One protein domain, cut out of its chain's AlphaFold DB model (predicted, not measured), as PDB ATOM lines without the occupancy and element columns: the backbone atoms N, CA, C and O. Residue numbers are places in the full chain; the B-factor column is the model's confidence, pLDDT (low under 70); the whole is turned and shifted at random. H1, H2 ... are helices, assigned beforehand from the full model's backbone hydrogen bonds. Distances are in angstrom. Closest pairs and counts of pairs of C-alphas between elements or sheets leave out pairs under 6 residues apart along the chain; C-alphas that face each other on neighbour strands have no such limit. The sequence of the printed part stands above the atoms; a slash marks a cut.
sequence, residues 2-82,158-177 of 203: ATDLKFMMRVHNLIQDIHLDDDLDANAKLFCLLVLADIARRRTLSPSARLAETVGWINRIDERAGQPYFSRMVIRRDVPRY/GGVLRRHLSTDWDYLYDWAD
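What this domain is: This is residues 2 to 82 and 158 to 177 of the 203 residues of an uncharacterized protein of Gordonia oryzae (UniProt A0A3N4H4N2). Two long helices, H1 and H2, lie side by side as a hairpin, with H2 at the core of the domain. H4 and H5 cross H2 on the side away from H1, H7 packs on H5, H6 sits beside the first part of H2, and H3 makes a corner near the last part of H2. The printed part has 101 residues with seven named helices, H1 to H7 in order along the chain, and no named strand; its class is all helix. The whole is compact, with a radius of gyration of the C-alphas of 14.0 A and spans of 44 by 30 by 25 A.

How they stand to each other: H1, residues 2 to 20, touches H2, residues 26 to 43, and the two form a helical hairpin at a shallow tilt of 8 degrees, opposite ways. H1 touches H2 with residues 11 to 19 alone, and H2 touches H1 with residues 29 to 36 alone; the closest C-alphas, those of Ile 18 and Lys 29, are 6.3 A apart. H2 is the hub, touching four helices. With residues 30 to 38 alone it touches H4, residues 57 to 65, at a steep tilt of 55 degrees, opposite ways; the closest C-alphas, of Leu 34 and Ile 61, are 6.1 A apart. With residues 27 to 31 alone it touches H5, residues 70 to 77, also at a steep tilt of 55 degrees, opposite ways; the closest C-alphas, of Ala 28 and Val 74, are 6.0 A apart. With residues 28 to 32 alone it only just touches H6, residues 161 to 164, with 3 pairs of C-alphas within 8 A, the closest being Ala 28 and Leu 161 at 7.3 A. H5 touches H4 about perpendicular, at 79 degrees, with the C-alphas of Asp 62 and Phe 70 closest at 5.2 A. H5 also touches H7, residues 169 to 176, at a steep tilt of 69.6 degrees, only just short of about perpendicular; the closest C-alphas, of Arg 76 and Ala 176, are 5.1 A apart. H3, residues 47 to 52, is close to H2 but not clearly touching: the C-alphas of Arg 42 and Arg 50 are closest, 6.2 A apart. Among the pairs that are apart are H1 and H7, and H3 and H5. The helix packing is mostly crossed, 1 of 5 touching pairs with a tilt being shallow. In H1, H2, H3, H4, H5 and H7 every O i to N i+4 pair is within hydrogen-bond range; H6 is too short for such a pair.

Where its parts are: H1 begins at C-alpha 2, (5.257, -7.066, -13.770), and measures 27.6 A from first to last C-alpha. H2 measures 26.2 A, H3 8.9 A, H4 12.2 A, H5 10.7 A, H6 5.6 A and H7 10.1 A. H7 ends at C-alpha 176, (8.463, -38.427, -35.058).

The domain as a whole: The two C-alphas farthest apart, of Ala 2 and Tyr 82, are 44.4 A apart. Residues 83 to 157 are cut out, and C-alphas 82 and 158 are 8.7 A apart across the cut, which falls in the link from H5 to H6. The links printed whole are tight. The mean pLDDT of the printed part is 88.9, with residues 54, 55 and 82 under 70.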
ATOM      1  N   ALA A   2       6.145  -6.110 -14.468       74.31
ATOM      2  CA  ALA A   2       5.257  -7.066 -13.770       74.31
ATOM      3  C   ALA A   2       4.969  -8.363 -14.568       74.31
ATOM      4  O   ALA A   2       4.790  -9.431 -13.989       74.31
ATOM      5  N   THR A   3       4.955  -8.280 -15.901       82.19
ATOM      6  CA  THR A   3       4.712  -9.418 -16.804       82.19
ATOM      7  C   THR A   3       5.894 -10.388 -16.875       82.19
ATOM      8  O   THR A   3       5.689 -11.596 -16.978       82.19
ATOM      9  N   ASP A   4       7.123  -9.877 -16.775       83.75
ATOM     10  CA  ASP A   4       8.349 -10.677 -16.896       83.75
ATOM     11  C   ASP A   4       8.591 -11.498 -15.628       83.75
ATOM     12  O   ASP A   4       8.894 -12.685 -15.707       83.75
ATOM     13  N   LEU A   5       8.343 -10.903 -14.456       85.50
ATOM     14  CA  LEU A   5       8.426 -11.606 -13.176       85.50
ATOM     15  C   LEU A   5       7.413 -12.759 -13.095       85.50
ATOM     16  O   LEU A   5       7.781 -13.875 -12.738       85.50
ATOM     17  N   LYS A   6       6.155 -12.520 -13.495       89.88
ATOM     18  CA  LYS A   6       5.123 -13.571 -13.552       89.88
ATOM     19  C   LYS A   6       5.526 -14.718 -14.477       89.88
ATOM     20  O   LYS A   6       5.281 -15.878 -14.159       89.88
ATOM     21  N   PHE A   7       6.147 -14.400 -15.612       86.50
ATOM     22  CA  PHE A   7       6.663 -15.413 -16.523       86.50
ATOM     23  C   PHE A   7       7.796 -16.220 -15.881       86.50
ATOM     24  O   PHE A   7       7.736 -17.444 -15.911       86.50
ATOM     25  N   MET A   8       8.778 -15.564 -15.252       87.50
ATOM     26  CA  MET A   8       9.880 -16.264 -14.582       87.50
ATOM     27  C   MET A   8       9.390 -17.177 -13.456       87.50
ATOM     28  O   MET A   8       9.833 -18.318 -13.376       87.50
ATOM     29  N   MET A   9       8.434 -16.727 -12.640       92.44
ATOM     30  CA  MET A   9       7.826 -17.565 -11.599       92.44
ATOM     31  C   MET A   9       7.090 -18.770 -12.194       92.44
ATOM     32  O   MET A   9       7.233 -19.885 -11.702       92.44
ATOM     33  N   ARG A  10       6.344 -18.575 -13.290       90.62
ATOM     34  CA  ARG A  10       5.667 -19.677 -13.986       90.62
ATOM     35  C   ARG A  10       6.661 -20.689 -14.558       90.62
ATOM     36  O   ARG A  10       6.433 -21.885 -14.433       90.62
ATOM     37  N   VAL A  11       7.745 -20.219 -15.178       90.31
ATOM     38  CA  VAL A  11       8.807 -21.091 -15.703       90.31
ATOM     39  C   VAL A  11       9.494 -21.842 -14.566       90.31
ATOM     40  O   VAL A  11       9.743 -23.032 -14.707       90.31
ATOM     41  N   HIS A  12       9.754 -21.183 -13.436       93.00
ATOM     42  CA  HIS A  12      10.343 -21.827 -12.265       93.00
ATOM     43  C   HIS A  12       9.473 -22.974 -11.741       93.00
ATOM     44  O   HIS A  12       9.982 -24.075 -11.564       93.00
ATOM     45  N   ASN A  13       8.169 -22.742 -11.559       94.38
ATOM     46  CA  ASN A  13       7.245 -23.788 -11.117       94.38
ATOM     47  C   ASN A  13       7.204 -24.950 -12.114       94.38
ATOM     48  O   ASN A  13       7.344 -26.096 -11.715       94.38
ATOM     49  N   LEU A  14       7.134 -24.654 -13.413       93.88
ATOM     50  CA  LEU A  14       7.129 -25.690 -14.444       93.88
ATOM     51  C   LEU A  14       8.423 -26.522 -14.451       93.88
ATOM     52  O   LEU A  14       8.377 -27.724 -14.680       93.88
ATOM     53  N   ILE A  15       9.580 -25.910 -14.177       95.25
ATOM     54  CA  ILE A  15      10.850 -26.639 -14.024       95.25
ATOM     55  C   ILE A  15      10.795 -27.589 -12.820       95.25
ATOM     56  O   ILE A  15      11.291 -28.709 -12.925       95.25
ATOM     57  N   GLN A  16      10.200 -27.164 -11.699       96.38
ATOM     58  CA  GLN A  16      10.006 -28.032 -10.532       96.38
ATOM     59  C   GLN A  16       9.068 -29.195 -10.867       96.38
ATOM     60  O   GLN A  16       9.416 -30.341 -10.592       96.38
ATOM     61  N   ASP A  17       7.947 -28.919 -11.534       94.38
ATOM     62  CA  ASP A  17       6.981 -29.940 -11.952       94.38
ATOM     63  C   ASP A  17       7.635 -30.982 -12.875       94.38
ATOM     64  O   ASP A  17       7.490 -32.181 -12.659       94.38
ATOM     65  N   ILE A  18       8.440 -30.546 -13.855       94.31
ATOM     66  CA  ILE A  18       9.210 -31.443 -14.735       94.31
ATOM     67  C   ILE A  18      10.222 -32.276 -13.941       94.31
ATOM     68  O   ILE A  18      10.449 -33.443 -14.252       94.31
ATOM     69  N   HIS A  19      10.884 -31.682 -12.946       95.56
ATOM     70  CA  HIS A  19      11.894 -32.383 -12.158       95.56
ATOM     71  C   HIS A  19      11.277 -33.480 -11.284       95.56
ATOM     72  O   HIS A  19      11.856 -34.566 -11.190       95.56
ATOM     73  N   LEU A  20      10.111 -33.198 -10.699       92.94
ATOM     74  CA  LEU A  20       9.377 -34.081  -9.794       92.94
ATOM     75  C   LEU A  20       8.491 -35.114 -10.507       92.94
ATOM     76  O   LEU A  20       7.988 -36.015  -9.846       92.94
ATOM     77  N   ASP A  21       8.290 -35.011 -11.824       88.62
ATOM     78  CA  ASP A  21       7.529 -36.009 -12.581       88.62
ATOM     79  C   ASP A  21       8.360 -37.292 -12.769       88.62
ATOM     80  O   ASP A  21       9.374 -37.301 -13.481       88.62
ATOM     81  N   ASP A  22       7.948 -38.368 -12.098       88.88
ATOM     82  CA  ASP A  22       8.582 -39.690 -12.167       88.88
ATOM     83  C   ASP A  22       8.303 -40.413 -13.497       88.88
ATOM     84  O   ASP A  22       9.069 -41.298 -13.880       88.88
ATOM     85  N   ASP A  23       7.265 -40.008 -14.241       85.69
ATOM     86  CA  ASP A  23       6.942 -40.588 -15.551       85.69
ATOM     87  C   ASP A  23       7.871 -40.058 -16.666       85.69
ATOM     88  O   ASP A  23       7.911 -40.615 -17.768       85.69
ATOM     89  N   LEU A  24       8.619 -38.973 -16.416       90.25
ATOM     90  CA  LEU A  24       9.600 -38.432 -17.359       90.25
ATOM     91  C   LEU A  24      10.981 -39.066 -17.148       90.25
ATOM     92  O   LEU A  24      11.626 -38.879 -16.114       90.25
ATOM     93  N   ASP A  25      11.508 -39.724 -18.181       92.31
ATOM     94  CA  ASP A  25      12.905 -40.160 -18.176       92.31
ATOM     95  C   ASP A  25      13.887 -38.965 -18.259       92.31
ATOM     96  O   ASP A  25      13.514 -37.819 -18.532       92.31
ATOM     97  N   ALA A  26      15.180 -39.218 -18.032       96.06
ATOM     98  CA  ALA A  26      16.203 -38.167 -18.045       96.06
ATOM     99  C   ALA A  26      16.279 -37.397 -19.381       96.06
ATOM    100  O   ALA A  26      16.540 -36.191 -19.384       96.06
ATOM    101  N   ASN A  27      16.021 -38.065 -20.511       96.56
ATOM    102  CA  ASN A  27      16.043 -37.430 -21.827       96.56
ATOM    103  C   ASN A  27      14.796 -36.570 -22.046       96.56
ATOM    104  O   ASN A  27      14.899 -35.475 -22.590       96.56
ATOM    105  N   ALA A  28      13.632 -37.030 -21.589       95.69
ATOM    106  CA  ALA A  28      12.380 -36.293 -21.635       95.69
ATOM    107  C   ALA A  28      12.452 -35.035 -20.753       95.69
ATOM    108  O   ALA A  28      12.079 -33.949 -21.202       95.69
ATOM    109  N   LYS A  29      13.044 -35.138 -19.553       97.25
ATOM    110  CA  LYS A  29      13.336 -33.978 -18.692       97.25
ATOM    111  C   LYS A  29      14.267 -32.988 -19.392       97.25
ATOM    112  O   LYS A  29      13.939 -31.804 -19.483       97.25
ATOM    113  N   LEU A  30      15.393 -33.458 -19.939       97.69
ATOM    114  CA  LEU A  30      16.330 -32.605 -20.680       97.69
ATOM    115  C   LEU A  30      15.647 -31.910 -21.865       97.69
ATOM    116  O   LEU A  30      15.802 -30.702 -22.040       97.69
ATOM    117  N   PHE A  31      14.853 -32.645 -22.643       97.31
ATOM    118  CA  PHE A  31      14.089 -32.099 -23.759       97.31
ATOM    119  C   PHE A  31      13.159 -30.969 -23.305       97.31
ATOM    120  O   PHE A  31      13.241 -29.868 -23.851       97.31
ATOM    121  N   CYS A  32      12.346 -31.185 -22.266       96.62
ATOM    122  CA  CYS A  32      11.470 -30.148 -21.720       96.62
ATOM    123  C   CYS A  32      12.248 -28.896 -21.293       96.62
ATOM    124  O   CYS A  32      11.866 -27.779 -21.646       96.62
ATOM    125  N   LEU A  33      13.373 -29.062 -20.590       97.06
ATOM    126  CA  LEU A  33      14.205 -27.940 -20.151       97.06
ATOM    127  C   LEU A  33      14.794 -27.156 -21.334       97.06
ATOM    128  O   LEU A  33      14.795 -25.922 -21.318       97.06
ATOM    129  N   LEU A  34      15.247 -27.844 -22.386       96.12
ATOM    130  CA  LEU A  34      15.765 -27.207 -23.598       96.12
ATOM    131  C   LEU A  34      14.673 -26.455 -24.371       96.12
ATOM    132  O   LEU A  34      14.929 -25.344 -24.848       96.12
ATOM    133  N   VAL A  35      13.456 -27.006 -24.444       94.25
ATOM    134  CA  VAL A  35      12.286 -26.316 -25.014       94.25
ATOM    135  C   VAL A  35      11.977 -25.046 -24.222       94.25
ATOM    136  O   VAL A  35      11.837 -23.975 -24.815       94.25
ATOM    137  N   LEU A  36      11.924 -25.124 -22.888       93.69
ATOM    138  CA  LEU A  36      11.667 -23.957 -22.038       93.69
ATOM    139  C   LEU A  36      12.744 -22.882 -22.196       93.69
ATOM    140  O   LEU A  36      12.419 -21.696 -22.291       93.69
ATOM    141  N   ALA A  37      14.010 -23.285 -22.299       92.69
ATOM    142  CA  ALA A  37      15.112 -22.373 -22.566       92.69
ATOM    143  C   ALA A  37      14.993 -21.700 -23.949       92.69
ATOM    144  O   ALA A  37      15.271 -20.504 -24.069       92.69
ATOM    145  N   ASP A  38      14.570 -22.416 -25.001       91.06
ATOM    146  CA  ASP A  38      14.333 -21.809 -26.323       91.06
ATOM    147  C   ASP A  38      13.124 -20.859 -26.310       91.06
ATOM    148  O   ASP A  38      13.212 -19.763 -26.866       91.06
ATOM    149  N   ILE A  39      12.035 -21.210 -25.613       89.19
ATOM    150  CA  ILE A  39      10.869 -20.330 -25.427       89.19
ATOM    151  C   ILE A  39      11.278 -19.043 -24.705       89.19
ATOM    152  O   ILE A  39      10.938 -17.951 -25.164       89.19
ATOM    153  N   ALA A  40      12.026 -19.149 -23.603       89.19
ATOM    154  CA  ALA A  40      12.504 -17.993 -22.849       89.19
ATOM    155  C   ALA A  40      13.404 -17.092 -23.710       89.19
ATOM    156  O   ALA A  40      13.173 -15.884 -23.776       89.19
ATOM    157  N   ARG A  41      14.355 -17.680 -24.452       88.94
ATOM    158  CA  ARG A  41      15.217 -16.950 -25.396       88.94
ATOM    159  C   ARG A  41      14.405 -16.232 -26.472       88.94
ATOM    160  O   ARG A  41      14.644 -15.065 -26.750       88.94
ATOM    161  N   ARG A  42      13.408 -16.884 -27.074       86.69
ATOM    162  CA  ARG A  42      12.589 -16.274 -28.137       86.69
ATOM    163  C   ARG A  42      11.835 -15.031 -27.674       86.69
ATOM    164  O   ARG A  42      11.580 -14.144 -28.484       86.69
ATOM    165  N   ARG A  43      11.496 -14.921 -26.387       85.56
ATOM    166  CA  ARG A  43      10.831 -13.724 -25.845       85.56
ATOM    167  C   ARG A  43      11.731 -12.491 -25.835       85.56
ATOM    168  O   ARG A  43      11.201 -11.387 -25.891       85.56
ATOM    169  N   THR A  44      13.054 -12.665 -25.797       87.12
ATOM    170  CA  THR A  44      14.006 -11.545 -25.856       87.12
ATOM    171  C   THR A  44      14.265 -11.071 -27.286       87.12
ATOM    172  O   THR A  44      14.927 -10.057 -27.483       87.12
ATOM    173  N   LEU A  45      13.757 -11.788 -28.294       86.81
ATOM    174  CA  LEU A  45      13.932 -11.445 -29.701       86.81
ATOM    175  C   LEU A  45      12.879 -10.446 -30.192       86.81
ATOM    176  O   LEU A  45      11.711 -10.447 -29.765       86.81
ATOM    177  N   SER A  46      13.276  -9.648 -31.184       89.12
ATOM    178  CA  SER A  46      12.352  -8.800 -31.934       89.12
ATOM    179  C   SER A  46      11.275  -9.647 -32.641       89.12
ATOM    180  O   SER A  46      11.504 -10.823 -32.940       89.12
ATOM    181  N   PRO A  47      10.080  -9.094 -32.925       85.00
ATOM    182  CA  PRO A  47       9.013  -9.836 -33.601       85.00
ATOM    183  C   PRO A  47       9.423 -10.420 -34.964       85.00
ATOM    184  O   PRO A  47       9.066 -11.555 -35.270       85.00
ATOM    185  N   SER A  48      10.210  -9.681 -35.752       83.38
ATOM    186  CA  SER A  48      10.716 -10.140 -37.052       83.38
ATOM    187  C   SER A  48      11.696 -11.308 -36.915       83.38
ATOM    188  O   SER A  48      11.593 -12.281 -37.658       83.38
ATOM    189  N   ALA A  49      12.588 -11.260 -35.920       81.94
ATOM    190  CA  ALA A  49      13.505 -12.356 -35.621       81.94
ATOM    191  C   ALA A  49      12.761 -13.607 -35.123       81.94
ATOM    192  O   ALA A  49      13.080 -14.718 -35.537       81.94
ATOM    193  N   ARG A  50      11.715 -13.443 -34.299       79.38
ATOM    194  CA  ARG A  50      10.881 -14.571 -33.847       79.38
ATOM    195  C   ARG A  50      10.233 -15.321 -35.004       79.38
ATOM    196  O   ARG A  50      10.235 -16.548 -34.986       79.38
ATOM    197  N   LEU A  51       9.691 -14.596 -35.986       72.38
ATOM    198  CA  LEU A  51       9.008 -15.202 -37.128       72.38
ATOM    199  C   LEU A  51       9.980 -16.045 -37.965       72.38
ATOM    200  O   LEU A  51       9.693 -17.208 -38.246       72.38
ATOM    201  N   ALA A  52      11.153 -15.481 -38.276       72.50
ATOM    202  CA  ALA A  52      12.215 -16.154 -39.024       72.50
ATOM    203  C   ALA A  52      12.737 -17.413 -38.308       72.50
ATOM    204  O   ALA A  52      13.057 -18.408 -38.949       72.50
ATOM    205  N   GLU A  53      12.772 -17.400 -36.975       73.12
ATOM    206  CA  GLU A  53      13.290 -18.510 -36.172       73.12
ATOM    207  C   GLU A  53      12.282 -19.630 -35.880       73.12
ATOM    208  O   GLU A  53      12.644 -20.612 -35.215       73.12
ATOM    209  N   THR A  54      11.022 -19.495 -36.308       66.25
ATOM    210  CA  THR A  54       9.966 -20.496 -36.058       66.25
ATOM    211  C   THR A  54      10.354 -21.856 -36.643       66.25
ATOM    212  O   THR A  54      10.150 -22.887 -36.000       66.25
ATOM    213  N   VAL A  55      11.018 -21.839 -37.798       64.44
ATOM    214  CA  VAL A  55      11.565 -23.005 -38.492       64.44
ATOM    215  C   VAL A  55      12.953 -23.311 -37.908       64.44
ATOM    216  O   VAL A  55      13.846 -22.473 -37.953       64.44
ATOM    217  N   GLY A  56      13.142 -24.485 -37.297       81.88
ATOM    218  CA  GLY A  56      14.463 -24.938 -36.821       81.88
ATOM    219  C   GLY A  56      14.696 -24.944 -35.306       81.88
ATOM    220  O   GLY A  56      15.828 -25.132 -34.871       81.88
ATOM    221  N   TRP A  57      13.661 -24.781 -34.474       86.88
ATOM    222  CA  TRP A  57      13.822 -24.975 -33.022       86.88
ATOM    223  C   TRP A  57      14.248 -26.394 -32.650       86.88
ATOM    224  O   TRP A  57      15.074 -26.550 -31.761       86.88
ATOM    225  N   ILE A  58      13.757 -27.396 -33.382       88.69
ATOM    226  CA  ILE A  58      14.152 -28.801 -33.229       88.69
ATOM    227  C   ILE A  58      15.667 -28.954 -33.407       88.69
ATOM    228  O   ILE A  58      16.330 -29.495 -32.531       88.69
ATOM    229  N   ASN A  59      16.232 -28.387 -34.478       88.56
ATOM    230  CA  ASN A  59      17.675 -28.456 -34.733       88.56
ATOM    231  C   ASN A  59      18.483 -27.805 -33.606       88.56
ATOM    232  O   ASN A  59      19.478 -28.366 -33.169       88.56
ATOM    233  N   ARG A  60      18.030 -26.662 -33.071       91.50
ATOM    234  CA  ARG A  60      18.708 -26.009 -31.937       91.50
ATOM    235  C   ARG A  60      18.653 -26.837 -30.659       91.50
ATOM    236  O   ARG A  60      19.586 -26.788 -29.861       91.50
ATOM    237  N   ILE A  61      17.548 -27.541 -30.422       93.56
ATOM    238  CA  ILE A  61      17.447 -28.455 -29.284       93.56
ATOM    239  C   ILE A  61      18.410 -29.621 -29.475       93.56
ATOM    240  O   ILE A  61      19.151 -29.921 -28.546       93.56
ATOM    241  N   ASP A  62      18.456 -30.213 -30.665       93.12
ATOM    242  CA  ASP A  62      19.370 -31.314 -30.988       93.12
ATOM    243  C   ASP A  62      20.843 -30.891 -30.842       93.12
ATOM    244  O   ASP A  62      21.633 -31.591 -30.209       93.12
ATOM    245  N   GLU A  63      21.202 -29.702 -31.338       94.38
ATOM    246  CA  GLU A  63      22.533 -29.103 -31.170       94.38
ATOM    247  C   GLU A  63      22.888 -28.905 -29.691       94.38
ATOM    248  O   GLU A  63      23.984 -29.264 -29.263       94.38
ATOM    249  N   ARG A  64      21.961 -28.371 -28.884       95.81
ATOM    250  CA  ARG A  64      22.178 -28.154 -27.442       95.81
ATOM    251  C   ARG A  64      22.227 -29.448 -26.641       95.81
ATOM    252  O   ARG A  64      22.933 -29.501 -25.639       95.81
ATOM    253  N   ALA A  65      21.484 -30.464 -27.064       95.69
ATOM    254  CA  ALA A  65      21.569 -31.804 -26.501       95.69
ATOM    255  C   ALA A  65      22.882 -32.505 -26.892       95.69
ATOM    256  O   ALA A  65      23.239 -33.511 -26.285       95.69
ATOM    257  N   GLY A  66      23.601 -31.989 -27.897       95.38
ATOM    258  CA  GLY A  66      24.829 -32.591 -28.410       95.38
ATOM    259  C   GLY A  66      24.590 -33.921 -29.126       95.38
ATOM    260  O   GLY A  66      25.528 -34.698 -29.296       95.38
ATOM    261  N   GLN A  67      23.348 -34.202 -29.531       92.88
ATOM    262  CA  GLN A  67      22.963 -35.469 -30.137       92.88
ATOM    263  C   GLN A  67      22.053 -35.230 -31.354       92.88
ATOM    264  O   GLN A  67      20.981 -34.632 -31.218       92.88
ATOM    265  N   PRO A  68      22.426 -35.730 -32.547       90.75
ATOM    266  CA  PRO A  68      21.581 -35.607 -33.727       90.75
ATOM    267  C   PRO A  68      20.282 -36.400 -33.544       90.75
ATOM    268  O   PRO A  68      20.296 -37.517 -33.020       90.75
ATOM    269  N   TYR A  69      19.162 -35.835 -34.004       92.44
ATOM    270  CA  TYR A  69      17.823 -36.430 -33.909       92.44
ATOM    271  C   TYR A  69      17.332 -36.667 -32.474       92.44
ATOM    272  O   TYR A  69      16.397 -37.448 -32.269       92.44
ATOM    273  N   PHE A  70      17.930 -36.005 -31.479       96.00
ATOM    274  CA  PHE A  70      17.555 -36.129 -30.071       96.00
ATOM    275  C   PHE A  70      16.064 -35.858 -29.850       96.00
ATOM    276  O   PHE A  70      15.357 -36.698 -29.294       96.00
ATOM    277  N   SER A  71      15.560 -34.736 -30.362       94.25
ATOM    278  CA  SER A  71      14.152 -34.352 -30.251       94.25
ATOM    279  C   SER A  71      13.245 -35.404 -30.875       94.25
ATOM    280  O   SER A  71      12.246 -35.797 -30.279       94.25
ATOM    281  N   ARG A  72      13.613 -35.916 -32.058       93.88
ATOM    282  CA  ARG A  72      12.835 -36.956 -32.740       93.88
ATOM    283  C   ARG A  72      12.788 -38.242 -31.922       93.88
ATOM    284  O   ARG A  72      11.728 -38.845 -31.805       93.88
ATOM    285  N   MET A  73      13.915 -38.652 -31.343       94.94
ATOM    286  CA  MET A  73      14.001 -39.824 -30.471       94.94
ATOM    287  C   MET A  73      13.120 -39.663 -29.227       94.94
ATOM    288  O   MET A  73      12.362 -40.578 -28.909       94.94
ATOM    289  N   VAL A  74      13.210 -38.523 -28.535       95.75
ATOM    290  CA  VAL A  74      12.425 -38.251 -27.323       95.75
ATOM    291  C   VAL A  74      10.934 -38.217 -27.641       95.75
ATOM    292  O   VAL A  74      10.165 -38.935 -27.008       95.75
ATOM    293  N   ILE A  75      10.528 -37.466 -28.669       93.81
ATOM    294  CA  ILE A  75       9.122 -37.363 -29.078       93.81
ATOM    295  C   ILE A  75       8.586 -38.734 -29.506       93.81
ATOM    296  O   ILE A  75       7.496 -39.112 -29.090       93.81
ATOM    297  N   ARG A  76       9.364 -39.524 -30.261       91.00
ATOM    298  CA  ARG A  76       8.981 -40.889 -30.656       91.00
ATOM    299  C   ARG A  76       8.784 -41.812 -29.448       91.00
ATOM    300  O   ARG A  76       7.862 -42.616 -29.439       91.00
ATOM    301  N   ARG A  77       9.634 -41.705 -28.423       89.94
ATOM    302  CA  ARG A  77       9.499 -42.476 -27.172       89.94
ATOM    303  C   ARG A  77       8.359 -41.999 -26.285       89.94
ATOM    304  O   ARG A  77       7.886 -42.781 -25.466       89.94
ATOM    305  N   ASP A  78       7.909 -40.765 -26.446       90.81
ATOM    306  CA  ASP A  78       6.724 -40.247 -25.770       90.81
ATOM    307  C   ASP A  78       5.435 -40.524 -26.557       90.81
ATOM    308  O   ASP A  78       4.360 -40.193 -26.078       90.81
ATOM    309  N   VAL A  79       5.477 -41.155 -27.736       86.88
ATOM    310  CA  VAL A  79       4.245 -41.499 -28.461       86.88
ATOM    311  C   VAL A  79       3.362 -42.389 -27.567       86.88
ATOM    312  O   VAL A  79       3.833 -43.454 -27.146       86.88
ATOM    313  N   PRO A  80       2.103 -41.985 -27.278       79.81
ATOM    314  CA  PRO A  80       1.183 -42.768 -26.463       79.81
ATOM    315  C   PRO A  80       0.985 -44.153 -27.073       79.81
ATOM    316  O   PRO A  80       0.538 -44.266 -28.222       79.81
ATOM    317  N   ARG A  81       1.321 -45.191 -26.310       73.88
ATOM    318  CA  ARG A  81       1.275 -46.593 -26.739       73.88
ATOM    319  C   ARG A  81       0.832 -47.492 -25.588       73.88
ATOM    320  O   ARG A  81       0.827 -47.074 -24.442       73.88
ATOM    321  N   TYR A  82       0.490 -48.734 -25.914       65.31
ATOM    322  CA  TYR A  82       0.373 -49.805 -24.928       65.31
ATOM    323  C   TYR A  82       1.750 -50.458 -24.759       65.31
ATOM    324  O   TYR A  82       2.178 -51.226 -25.623       65.31
ATOM    325  N   GLY A 158       4.065 -43.157 -22.567       77.38
ATOM    326  CA  GLY A 158       3.990 -42.019 -23.490       77.38
ATOM    327  C   GLY A 158       2.883 -41.015 -23.139       77.38
ATOM    328  O   GLY A 158       2.103 -41.211 -22.211       77.38
ATOM    329  N   GLY A 159       2.824 -39.903 -23.868       84.56
ATOM    330  CA  GLY A 159       1.894 -38.797 -23.647       84.56
ATOM    331  C   GLY A 159       2.249 -37.903 -22.460       84.56
ATOM    332  O   GLY A 159       1.464 -37.021 -22.110       84.56
ATOM    333  N   VAL A 160       3.405 -38.112 -21.831       89.00
ATOM    334  CA  VAL A 160       3.815 -37.416 -20.606       89.00
ATOM    335  C   VAL A 160       4.246 -35.992 -20.936       89.00
ATOM    336  O   VAL A 160       3.897 -35.055 -20.216       89.00
ATOM    337  N   LEU A 161       4.909 -35.784 -22.081       90.19
ATOM    338  CA  LEU A 161       5.342 -34.447 -22.497       90.19
ATOM    339  C   LEU A 161       4.157 -33.482 -22.699       90.19
ATOM    340  O   LEU A 161       4.305 -32.275 -22.476       90.19
ATOM    341  N   ARG A 162       2.965 -34.001 -23.045       90.56
ATOM    342  CA  ARG A 162       1.729 -33.207 -23.197       90.56
ATOM    343  C   ARG A 162       1.292 -32.503 -21.914       90.56
ATOM    344  O   ARG A 162       0.626 -31.475 -21.994       90.56
ATOM    345  N   ARG A 163       1.670 -33.031 -20.744       88.25
ATOM    346  CA  ARG A 163       1.344 -32.441 -19.435       88.25
ATOM    347  C   ARG A 163       2.096 -31.128 -19.198       88.25
ATOM    348  O   ARG A 163       1.581 -30.238 -18.528       88.25
ATOM    349  N   HIS A 164       3.292 -31.001 -19.777       91.94
ATOM    350  CA  HIS A 164       4.240 -29.921 -19.474       91.94
ATOM    351  C   HIS A 164       4.366 -28.883 -20.589       91.94
ATOM    352  O   HIS A 164       4.626 -27.709 -20.319       91.94
ATOM    353  N   LEU A 165       4.183 -29.283 -21.851       92.25
ATOM    354  CA  LEU A 165       4.332 -28.394 -23.003       92.25
ATOM    355  C   LEU A 165       3.034 -28.326 -23.810       92.25
ATOM    356  O   LEU A 165       2.487 -29.340 -24.239       92.25
ATOM    357  N   SER A 166       2.584 -27.104 -24.082       89.75
ATOM    358  CA  SER A 166       1.426 -26.841 -24.936       89.75
ATOM    359  C   SER A 166       1.884 -26.625 -26.377       89.75
ATOM    360  O   SER A 166       2.405 -25.559 -26.706       89.75
ATOM    361  N   THR A 167       1.687 -27.621 -27.238       88.31
ATOM    362  CA  THR A 167       1.985 -27.570 -28.678       88.31
ATOM    363  C   THR A 167       1.051 -28.512 -29.438       88.31
ATOM    364  O   THR A 167       0.326 -29.294 -28.821       88.31
ATOM    365  N   ASP A 168       1.071 -28.446 -30.769       89.06
ATOM    366  CA  ASP A 168       0.430 -29.441 -31.628       89.06
ATOM    367  C   ASP A 168       1.201 -30.767 -31.555       89.06
ATOM    368  O   ASP A 168       2.180 -31.007 -32.264       89.06
ATOM    369  N   TRP A 169       0.811 -31.592 -30.588       87.00
ATOM    370  CA  TRP A 169       1.458 -32.868 -30.329       87.00
ATOM    371  C   TRP A 169       1.099 -33.943 -31.339       87.00
ATOM    372  O   TRP A 169       1.881 -34.872 -31.494       87.00
ATOM    373  N   ASP A 170      -0.056 -33.850 -31.994       86.19
ATOM    374  CA  ASP A 170      -0.426 -34.816 -33.025       86.19
ATOM    375  C   ASP A 170       0.501 -34.639 -34.228       86.19
ATOM    376  O   ASP A 170       1.178 -35.591 -34.609       86.19
ATOM    377  N   TYR A 171       0.712 -33.394 -34.674       87.69
ATOM    378  CA  TYR A 171       1.720 -33.085 -35.690       87.69
ATOM    379  C   TYR A 171       3.132 -33.567 -35.308       87.69
ATOM    380  O   TYR A 171       3.847 -34.146 -36.130       87.69
ATOM    381  N   LEU A 172       3.566 -33.334 -34.061       90.06
ATOM    382  CA  LEU A 172       4.902 -33.749 -33.618       90.06
ATOM    383  C   LEU A 172       5.047 -35.268 -33.508       90.06
ATOM    384  O   LEU A 172       6.112 -35.795 -33.835       90.06
ATOM    385  N   TYR A 173       4.009 -35.969 -33.056       89.06
ATOM    386  CA  TYR A 173       4.011 -37.426 -33.012       89.06
ATOM    387  C   TYR A 173       4.020 -38.025 -34.415       89.06
ATOM    388  O   TYR A 173       4.800 -38.942 -34.643       89.06
ATOM    389  N   ASP A 174       3.270 -37.463 -35.360       86.94
ATOM    390  CA  ASP A 174       3.269 -37.908 -36.759       86.94
ATOM    391  C   ASP A 174       4.628 -37.672 -37.431       86.94
ATOM    392  O   ASP A 174       5.151 -38.525 -38.149       86.94
ATOM    393  N   TRP A 175       5.260 -36.527 -37.158       89.75
ATOM    394  CA  TRP A 175       6.620 -36.249 -37.621       89.75
ATOM    395  C   TRP A 175       7.648 -37.233 -37.034       89.75
ATOM    396  O   TRP A 175       8.563 -37.700 -37.730       89.75
ATOM    397  N   ALA A 176       7.522 -37.555 -35.745       89.44
ATOM    398  CA  ALA A 176       8.463 -38.427 -35.058       89.44
ATOM    399  C   ALA A 176       8.273 -39.909 -35.416       89.44
ATOM    400  O   ALA A 176       9.279 -40.610 -35.593       89.44
ATOM    401  N   ASP A 177       7.025 -40.354 -35.575       86.88
ATOM    402  CA  ASP A 177       6.614 -41.725 -35.879       86.88
ATOM    403  C   ASP A 177       5.524 -41.777 -36.976       86.88
ATOM    404  O   ASP A 177       4.344 -41.975 -36.688       86.88
TER     405      ASP A 177